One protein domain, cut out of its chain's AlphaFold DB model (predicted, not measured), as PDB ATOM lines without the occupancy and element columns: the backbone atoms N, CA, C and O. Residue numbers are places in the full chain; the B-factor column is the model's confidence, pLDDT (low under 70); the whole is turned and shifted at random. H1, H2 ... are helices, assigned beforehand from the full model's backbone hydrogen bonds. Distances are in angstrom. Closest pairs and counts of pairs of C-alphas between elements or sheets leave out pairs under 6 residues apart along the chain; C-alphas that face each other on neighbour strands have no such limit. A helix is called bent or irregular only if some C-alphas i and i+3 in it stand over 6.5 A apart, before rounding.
ATOM      1  N   LEU A   2     -33.210  51.491 -17.999       74.31
ATOM      2  CA  LEU A   2     -33.794  50.125 -17.942       74.31
ATOM      3  C   LEU A   2     -35.124  49.999 -17.165       74.31
ATOM      4  O   LEU A   2     -35.888  49.081 -17.437       74.31
ATOM      5  N   LEU A   3     -35.381  50.888 -16.200       79.88
ATOM      6  CA  LEU A   3     -36.595  50.893 -15.370       79.88
ATOM      7  C   LEU A   3     -37.697  51.830 -15.886       79.88
ATOM      8  O   LEU A   3     -38.796  51.812 -15.355       79.88
ATOM      9  N   GLN A   4     -37.396  52.668 -16.879       82.25
ATOM     10  CA  GLN A   4     -38.285  53.744 -17.341       82.25
ATOM     11  C   GLN A   4     -38.880  53.471 -18.723       82.25
ATOM     12  O   GLN A   4     -39.644  54.283 -19.225       82.25
ATOM     13  N   THR A   5     -38.484  52.379 -19.375       85.75
ATOM     14  CA  THR A   5     -38.907  52.075 -20.741       85.75
ATOM     15  C   THR A   5     -39.517  50.687 -20.813       85.75
ATOM     16  O   THR A   5     -39.061  49.766 -20.131       85.75
ATOM     17  N   ASP A   6     -40.502  50.521 -21.696       84.06
ATOM     18  CA  ASP A   6     -41.092  49.221 -22.045       84.06
ATOM     19  C   ASP A   6     -40.312  48.477 -23.142       84.06
ATOM     20  O   ASP A   6     -40.523  47.287 -23.378       84.06
ATOM     21  N   ALA A   7     -39.285  49.106 -23.714       88.50
ATOM     22  CA  ALA A   7     -38.403  48.517 -24.724       88.50
ATOM     23  C   ALA A   7     -37.781  47.182 -24.286       88.50
ATOM     24  O   ALA A   7     -37.416  47.001 -23.124       88.50
ATOM     25  N   THR A   8     -37.622  46.215 -25.192       89.81
ATOM     26  CA  THR A   8     -36.999  44.939 -24.811       89.81
ATOM     27  C   THR A   8     -35.521  45.140 -24.459       89.81
ATOM     28  O   THR A   8     -34.866  46.053 -24.959       89.81
ATOM     29  N   VAL A   9     -34.954  44.274 -23.609       90.81
ATOM     30  CA  VAL A   9     -33.534  44.386 -23.212       90.81
ATOM     31  C   VAL A   9     -32.597  44.300 -24.430       90.81
ATOM     32  O   VAL A   9     -31.525  44.901 -24.433       90.81
ATOM     33  N   SER A  10     -33.016  43.592 -25.482       92.00
ATOM     34  CA  SER A  10     -32.307  43.537 -26.763       92.00
ATOM     35  C   SER A  10     -32.306  44.882 -27.492       92.00
ATOM     36  O   SER A  10     -31.262  45.283 -27.996       92.00
ATOM     37  N   ASP A  11     -33.431  45.598 -27.510       91.75
ATOM     38  CA  ASP A  11     -33.523  46.914 -28.157       91.75
ATOM     39  C   ASP A  11     -32.674  47.943 -27.396       91.75
ATOM     40  O   ASP A  11     -31.908  48.690 -27.999       91.75
ATOM     41  N   ILE A  12     -32.698  47.891 -26.059       91.94
ATOM     42  CA  ILE A  12     -31.830  48.716 -25.206       91.94
ATOM     43  C   ILE A  12     -30.350  48.424 -25.494       91.94
ATOM     44  O   ILE A  12     -29.545  49.348 -25.562       91.94
ATOM     45  N   ALA A  13     -29.975  47.159 -25.714       93.12
ATOM     46  CA  ALA A  13     -28.603  46.807 -26.075       93.12
ATOM     47  C   ALA A  13     -28.174  47.439 -27.413       93.12
ATOM     48  O   ALA A  13     -27.051  47.939 -27.507       93.12
ATOM     49  N   ILE A  14     -29.068  47.462 -28.409       92.81
ATOM     50  CA  ILE A  14     -28.828  48.104 -29.710       92.81
ATOM     51  C   ILE A  14     -28.702  49.623 -29.541       92.81
ATOM     52  O   ILE A  14     -27.746  50.208 -30.045       92.81
ATOM     53  N   TRP A  15     -29.587  50.259 -28.767       93.50
ATOM     54  CA  TRP A  15     -29.509  51.694 -28.459       93.50
ATOM     55  C   TRP A  15     -28.223  52.071 -27.717       93.50
ATOM     56  O   TRP A  15     -27.660  53.140 -27.938       93.50
ATOM     57  N   CYS A  16     -27.710  51.174 -26.875       90.06
ATOM     58  CA  CYS A  16     -26.410  51.319 -26.219       90.06
ATOM     59  C   CYS A  16     -25.207  51.048 -27.140       90.06
ATOM     60  O   CYS A  16     -24.068  51.161 -26.686       90.06
ATOM     61  N   GLY A  17     -25.424  50.697 -28.411       95.88
ATOM     62  CA  GLY A  17     -24.365  50.437 -29.386       95.88
ATOM     63  C   GLY A  17     -23.689  49.071 -29.237       95.88
ATOM     64  O   GLY A  17     -22.600  48.861 -29.774       95.88
ATOM     65  N   PHE A  18     -24.295  48.125 -28.513       94.88
ATOM     66  CA  PHE A  18     -23.788  46.756 -28.452       94.88
ATOM     67  C   PHE A  18     -24.252  45.965 -29.675       94.88
ATOM     68  O   PHE A  18     -25.433  45.930 -30.004       94.88
ATOM     69  N   LYS A  19     -23.325  45.228 -30.295       92.56
ATOM     70  CA  LYS A  19     -23.626  44.352 -31.443       92.56
ATOM     71  C   LYS A  19     -24.434  43.107 -31.062       92.56
ATOM     72  O   LYS A  19     -24.963  42.420 -31.926       92.56
ATOM     73  N   SER A  20     -24.469  42.755 -29.775       95.19
ATOM     74  CA  SER A  20     -25.143  41.554 -29.284       95.19
ATOM     75  C   SER A  20     -25.605  41.708 -27.839       95.19
ATOM     76  O   SER A  20     -24.871  42.205 -26.979       95.19
ATOM     77  N   PHE A  21     -26.775  41.140 -27.545       92.44
ATOM     78  CA  PHE A  21     -27.320  41.014 -26.193       92.44
ATOM     79  C   PHE A  21     -26.356  40.328 -25.208       92.44
ATOM     80  O   PHE A  21     -26.293  40.697 -24.032       92.44
ATOM     81  N   ARG A  22     -25.556  39.349 -25.667       93.94
ATOM     82  CA  ARG A  22     -24.576  38.662 -24.806       93.94
ATOM     83  C   ARG A  22     -23.480  39.609 -24.315       93.94
ATOM     84  O   ARG A  22     -23.079  39.508 -23.156       93.94
ATOM     85  N   GLN A  23     -23.011  40.519 -25.172       94.94
ATOM     86  CA  GLN A  23     -21.991  41.508 -24.804       94.94
ATOM     87  C   GLN A  23     -22.551  42.506 -23.791       94.94
ATOM     88  O   GLN A  23     -21.944  42.713 -22.741       94.94
ATOM     89  N   PHE A  24     -23.752  43.024 -24.057       95.75
ATOM     90  CA  PHE A  24     -24.464  43.909 -23.137       95.75
ATOM     91  C   PHE A  24     -24.666  43.264 -21.758       95.75
ATOM     92  O   PHE A  24     -24.304  43.837 -20.734       95.75
ATOM     93  N   SER A  25     -25.154  42.022 -21.716       94.31
ATOM     94  CA  SER A  25     -25.400  41.301 -20.459       94.31
ATOM     95  C   SER A  25     -24.127  41.014 -19.658       94.31
ATOM     96  O   SER A  25     -24.181  40.934 -18.430       94.31
ATOM     97  N   ARG A  26     -22.978  40.825 -20.321       94.69
ATOM     98  CA  ARG A  26     -21.680  40.685 -19.640       94.69
ATOM     99  C   ARG A  26     -21.219  42.015 -19.050       94.69
ATOM    100  O   ARG A  26     -20.866  42.044 -17.878       94.69
ATOM    101  N   ALA A  27     -21.276  43.097 -19.824       93.94
ATOM    102  CA  ALA A  27     -20.907  44.431 -19.353       93.94
ATOM    103  C   ALA A  27     -21.794  44.885 -18.181       93.94
ATOM    104  O   ALA A  27     -21.294  45.369 -17.172       93.94
ATOM    105  N   CYS A  28     -23.104  44.649 -18.276       92.88
ATOM    106  CA  CYS A  28     -24.063  45.003 -17.232       92.88
ATOM    107  C   CYS A  28     -23.807  44.217 -15.933       92.88
ATOM    108  O   CYS A  28     -23.730  44.818 -14.865       92.88
ATOM    109  N   ARG A  29     -23.559  42.900 -16.020       94.81
ATOM    110  CA  ARG A  29     -23.156  42.102 -14.848       94.81
ATOM    111  C   ARG A  29     -21.829  42.562 -14.254       94.81
ATOM    112  O   ARG A  29     -21.710  42.623 -13.041       94.81
ATOM    113  N   SER A  30     -20.857  42.910 -15.095       93.81
ATOM    114  CA  SER A  30     -19.560  43.406 -14.630       93.81
ATOM    115  C   SER A  30     -19.666  44.746 -13.900       93.81
ATOM    116  O   SER A  30     -18.872  44.990 -13.003       93.81
ATOM    117  N   ALA A  31     -20.600  45.615 -14.297       93.44
ATOM    118  CA  ALA A  31     -20.752  46.949 -13.717       93.44
ATOM    119  C   ALA A  31     -21.673  46.975 -12.488       93.44
ATOM    120  O   ALA A  31     -21.433  47.738 -11.561       93.44
ATOM    121  N   PHE A  32     -22.737  46.167 -12.484       90.75
ATOM    122  CA  PHE A  32     -23.794  46.235 -11.468       90.75
ATOM    123  C   PHE A  32     -23.920  44.967 -10.617       90.75
ATOM    124  O   PHE A  32     -24.791  44.909  -9.755       90.75
ATOM    125  N   GLY A  33     -23.141  43.919 -10.897       94.56
ATOM    126  CA  GLY A  33     -23.218  42.621 -10.212       94.56
ATOM    127  C   GLY A  33     -24.461  41.786 -10.548       94.56
ATOM    128  O   GLY A  33     -24.483  40.583 -10.310       94.56
ATOM    129  N   VAL A  34     -25.484  42.386 -11.159       92.62
ATOM    130  CA  VAL A  34     -26.774  41.744 -11.447       92.62
ATOM    131  C   VAL A  34     -27.064  41.678 -12.939       92.62
ATOM    132  O   VAL A  34     -26.620  42.512 -13.732       92.62
ATOM    133  N   SER A  35     -27.826  40.659 -13.348       89.25
ATOM    134  CA  SER A  35     -28.258  40.544 -14.739       89.25
ATOM    135  C   SER A  35     -29.328  41.601 -15.060       89.25
ATOM    136  O   SER A  35     -30.180  41.890 -14.213       89.25
ATOM    137  N   PRO A  36     -29.344  42.167 -16.281       86.94
ATOM    138  CA  PRO A  36     -30.352  43.158 -16.660       86.94
ATOM    139  C   PRO A  36     -31.781  42.592 -16.623       86.94
ATOM    140  O   PRO A  36     -32.720  43.338 -16.369       86.94
ATOM    141  N   ALA A  37     -31.948  41.277 -16.808       86.00
ATOM    142  CA  ALA A  37     -33.240  40.604 -16.677       86.00
ATOM    143  C   ALA A  37     -33.744  40.570 -15.224       86.00
ATOM    144  O   ALA A  37     -34.943  40.673 -15.000       86.00
ATOM    145  N   THR A  38     -32.838  40.470 -14.247       86.06
ATOM    146  CA  THR A  38     -33.174  40.469 -12.813       86.06
ATOM    147  C   THR A  38     -33.637  41.844 -12.343       86.06
ATOM    148  O   THR A  38     -34.519  41.947 -11.501       86.06
ATOM    149  N   ARG A  39     -33.052  42.914 -12.895       83.06
ATOM    150  CA  ARG A  39     -33.408  44.292 -12.529       83.06
ATOM    151  C   ARG A  39     -34.757  44.738 -13.060       83.06
ATOM    152  O   ARG A  39     -35.298  45.712 -12.552       83.06
ATOM    153  N   ARG A  40     -35.274  44.084 -14.098       82.06
ATOM    154  CA  ARG A  40     -36.543  44.483 -14.684       82.06
ATOM    155  C   ARG A  40     -37.667  43.779 -13.931       82.06
ATOM    156  O   ARG A  40     -37.737  42.550 -14.011       82.06
ATOM    157  N   PRO A  41     -38.533  44.508 -13.204       74.06
ATOM    158  CA  PRO A  41     -39.697  43.890 -12.601       74.06
ATOM    159  C   PRO A  41     -40.501  43.253 -13.729       74.06
ATOM    160  O   PRO A  41     -40.891  43.912 -14.693       74.06
ATOM    161  N   ARG A  42     -40.664  41.931 -13.651       69.69
ATOM    162  CA  ARG A  42     -41.487  41.208 -14.613       69.69
ATOM    163  C   ARG A  42     -42.898  41.791 -14.528       69.69
ATOM    164  O   ARG A  42     -43.439  41.827 -13.416       69.69
ATOM    165  N   PRO A  43     -43.479  42.258 -15.645       67.44
ATOM    166  CA  PRO A  43     -44.828  42.793 -15.617       67.44
ATOM    167  C   PRO A  43     -45.770  41.698 -15.108       67.44
ATOM    168  O   PRO A  43     -45.546  40.516 -15.383       67.44
ATOM    169  N   ALA A  71     -25.995  61.596 -22.599       51.56
ATOM    170  CA  ALA A  71     -25.049  62.010 -21.554       51.56
ATOM    171  C   ALA A  71     -24.694  60.877 -20.573       51.56
ATOM    172  O   ALA A  71     -23.517  60.597 -20.334       51.56
ATOM    173  N   ALA A  72     -25.698  60.149 -20.069       56.53
ATOM    174  CA  ALA A  72     -25.470  58.985 -19.206       56.53
ATOM    175  C   ALA A  72     -24.709  57.862 -19.946       56.53
ATOM    176  O   ALA A  72     -23.955  57.097 -19.343       56.53
ATOM    177  N   PHE A  73     -24.861  57.786 -21.270       54.88
ATOM    178  CA  PHE A  73     -24.225  56.774 -22.113       54.88
ATOM    179  C   PHE A  73     -22.733  57.047 -22.347       54.88
ATOM    180  O   PHE A  73     -21.930  56.109 -22.354       54.88
ATOM    181  N   LEU A  74     -22.336  58.316 -22.491       58.06
ATOM    182  CA  LEU A  74     -20.922  58.691 -22.578       58.06
ATOM    183  C   LEU A  74     -20.179  58.426 -21.262       58.06
ATOM    184  O   LEU A  74     -19.027  57.989 -21.299       58.06
ATOM    185  N   ALA A  75     -20.841  58.599 -20.114       57.41
ATOM    186  CA  ALA A  75     -20.263  58.275 -18.812       57.41
ATOM    187  C   ALA A  75     -19.952  56.772 -18.677       57.41
ATOM    188  O   ALA A  75     -18.833  56.401 -18.324       57.41
ATOM    189  N   VAL A  76     -20.880  55.887 -19.063       59.12
ATOM    190  CA  VAL A  76     -20.649  54.429 -19.011       59.12
ATOM    191  C   VAL A  76     -19.576  53.983 -20.014       59.12
ATOM    192  O   VAL A  76     -18.722  53.163 -19.666       59.12
ATOM    193  N   ARG A  77     -19.547  54.540 -21.237       58.44
ATOM    194  CA  ARG A  77     -18.473  54.234 -22.208       58.44
ATOM    195  C   ARG A  77     -17.096  54.670 -21.711       58.44
ATOM    196  O   ARG A  77     -16.132  53.943 -21.937       58.44
ATOM    197  N   ARG A  78     -16.986  55.805 -21.012       55.94
ATOM    198  CA  ARG A  78     -15.706  56.272 -20.451       55.94
ATOM    199  C   ARG A  78     -15.175  55.374 -19.331       55.94
ATOM    200  O   ARG A  78     -13.964  55.226 -19.223       55.94
ATOM    201  N   VAL A  79     -16.047  54.718 -18.562       55.97
ATOM    202  CA  VAL A  79     -15.639  53.807 -17.474       55.97
ATOM    203  C   VAL A  79     -15.358  52.379 -17.971       55.97
ATOM    204  O   VAL A  79     -14.437  51.723 -17.489       55.97
ATOM    205  N   ALA A  80     -16.099  51.885 -18.970       50.84
ATOM    206  CA  ALA A  80     -15.982  50.494 -19.426       50.84
ATOM    207  C   ALA A  80     -14.773  50.210 -20.346       50.84
ATOM    208  O   ALA A  80     -14.283  49.082 -20.387       50.84
ATOM    209  N   VAL A  81     -14.275  51.208 -21.086       53.53
ATOM    210  CA  VAL A  81     -13.150  51.054 -22.032       53.53
ATOM    211  C   VAL A  81     -11.765  50.906 -21.363       53.53
ATOM    212  O   VAL A  81     -10.972  50.095 -21.843       53.53
ATOM    213  N   PRO A  82     -11.418  51.603 -20.262       49.16
ATOM    214  CA  PRO A  82     -10.106  51.414 -19.634       49.16
ATOM    215  C   PRO A  82      -9.965  50.084 -18.867       49.16
ATOM    216  O   PRO A  82      -8.847  49.580 -18.731       49.16
ATOM    217  N   LEU A  83     -11.067  49.470 -18.415       49.00
ATOM    218  CA  LEU A  83     -11.028  48.203 -17.668       49.00
ATOM    219  C   LEU A  83     -10.665  46.997 -18.544       49.00
ATOM    220  O   LEU A  83      -9.910  46.126 -18.111       49.00
ATOM    221  N   THR A  84     -11.122  46.954 -19.797       51.72
ATOM    222  CA  THR A  84     -10.744  45.880 -20.730       51.72
ATOM    223  C   THR A  84      -9.278  45.963 -21.143       51.72
ATOM    224  O   THR A  84      -8.642  44.924 -21.301       51.72
ATOM    225  N   ARG A  85      -8.699  47.167 -21.244       51.41
ATOM    226  CA  ARG A  85      -7.279  47.335 -21.593       51.41
ATOM    227  C   ARG A  85      -6.345  46.857 -20.475       51.41
ATOM    228  O   ARG A  85      -5.385  46.148 -20.764       51.41
ATOM    229  N   ARG A  86      -6.658  47.162 -19.208       52.53
ATOM    230  CA  ARG A  86      -5.869  46.687 -18.054       52.53
ATOM    231  C   ARG A  86      -5.985  45.177 -17.832       52.53
ATOM    232  O   ARG A  86      -4.980  44.542 -17.533       52.53
ATOM    233  N   LEU A  87      -7.168  44.591 -18.036       52.69
ATOM    234  CA  LEU A  87      -7.368  43.139 -17.910       52.69
ATOM    235  C   LEU A  87      -6.750  42.329 -19.061       52.69
ATOM    236  O   LEU A  87      -6.377  41.174 -18.854       52.69
ATOM    237  N   LEU A  88      -6.623  42.901 -20.266       51.47
ATOM    238  CA  LEU A  88      -5.847  42.271 -21.341       51.47
ATOM    239  C   LEU A  88      -4.334  42.384 -21.105       51.47
ATOM    240  O   LEU A  88      -3.617  41.418 -21.359       51.47
ATOM    241  N   GLN A  89      -3.846  43.517 -20.587       56.72
ATOM    242  CA  GLN A  89      -2.422  43.701 -20.280       56.72
ATOM    243  C   GLN A  89      -1.940  42.801 -19.134       56.72
ATOM    244  O   GLN A  89      -0.855  42.238 -19.236       56.72
ATOM    245  N   SER A  90      -2.746  42.585 -18.088       53.28
ATOM    246  CA  SER A  90      -2.362  41.711 -16.966       53.28
ATOM    247  C   SER A  90      -2.341  40.217 -17.308       53.28
ATOM    248  O   SER A  90      -1.756  39.429 -16.572       53.28
ATOM    249  N   ARG A  91      -2.948  39.808 -18.431       52.62
ATOM    250  CA  ARG A  91      -2.955  38.412 -18.902       52.62
ATOM    251  C   ARG A  91      -1.864  38.087 -19.925       52.62
ATOM    252  O   ARG A  91      -1.839  36.963 -20.412       52.62
ATOM    253  N   GLY A  92      -0.980  39.029 -20.263       45.25
ATOM    254  CA  GLY A  92       0.143  38.778 -21.179       45.25
ATOM    255  C   GLY A  92      -0.248  38.589 -22.651       45.25
ATOM    256  O   GLY A  92       0.578  38.169 -23.454       45.25
TER     257      GLY A  92
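Overview. This is residues 2 to 43 and 71 to 92 of the 147 residues of a protein of Zhengella mangrovi (UniProt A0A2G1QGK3). What shape do these atoms make? A small cluster of two helices, H1 and H2, about perpendicular, with the four-residue H3 beside H2, makes the body, and the long, loosely placed H4 crosses near H2, its far part, residues 81 to 89, sticking out with residues 90 to 92. What is printed, and how large is it? The printed part has 64 residues with four named helices, H1 to H4 in chain order, and no named strand, and its class is all helix. It is only just loose, close to compact, with a radius of gyration of the C-alphas of 13.1 A, and elongated, spanning 45 by 23 by 18 A.

Arrangement. How does the first helix meet the second? H1, residues 9 to 15, touches H2, residues 21 to 32, about perpendicular at 87 degrees, with residues 21 to 24 of H2 alone; the closest C-alphas, of Ser 10 and Phe 21, are 5.6 A apart. Where are the others? H3, residues 36 to 39, only just touches H2, with 3 pairs of C-alphas within 8 A, the closest those of Ser 25 and Pro 36 at 6.5 A, and residues 25 to 29 of H2 alone take part. H4, residues 71 to 89, is close to H2 but not clearly touching, about perpendicular at 90 degrees, with the closest C-alphas, of Ala 27 and Ala 80, 7.8 A apart; H4 is apart from H1 and H3. Are the backbones helical? Every O i to N i+4 pair is within hydrogen-bond range in H1 and H2, 11 of 15 are in H4, and H3 is too short for such a pair.

Along the chain. Where does the first helix begin? C-alpha 9 of H1 is at (-33.534, 44.386, -23.212), and from first to last C-alpha H1 measures 9.9 A, H2 16.0 A and H3 5.3 A. Where does the last end? H4, 29.1 A long, runs from C-alpha 71 at (-25.049, 62.010, -21.554) to C-alpha 89 at (-2.422, 43.701, -20.280); it is neither bent nor irregular, but only just: C-alphas 79 and 82 are 6.4 A apart.

Size, cuts and confidence. Is anything missing? Residues 44 to 70 are not printed, and C-alphas 43 and 71 are 28.2 A apart across the cut; the links H1 to H2 and H2 to H3 are tight. How sure is the model? The mean pLDDT of the printed part is 76.8, with residues 42 to 43 and 71 to 92 under 70.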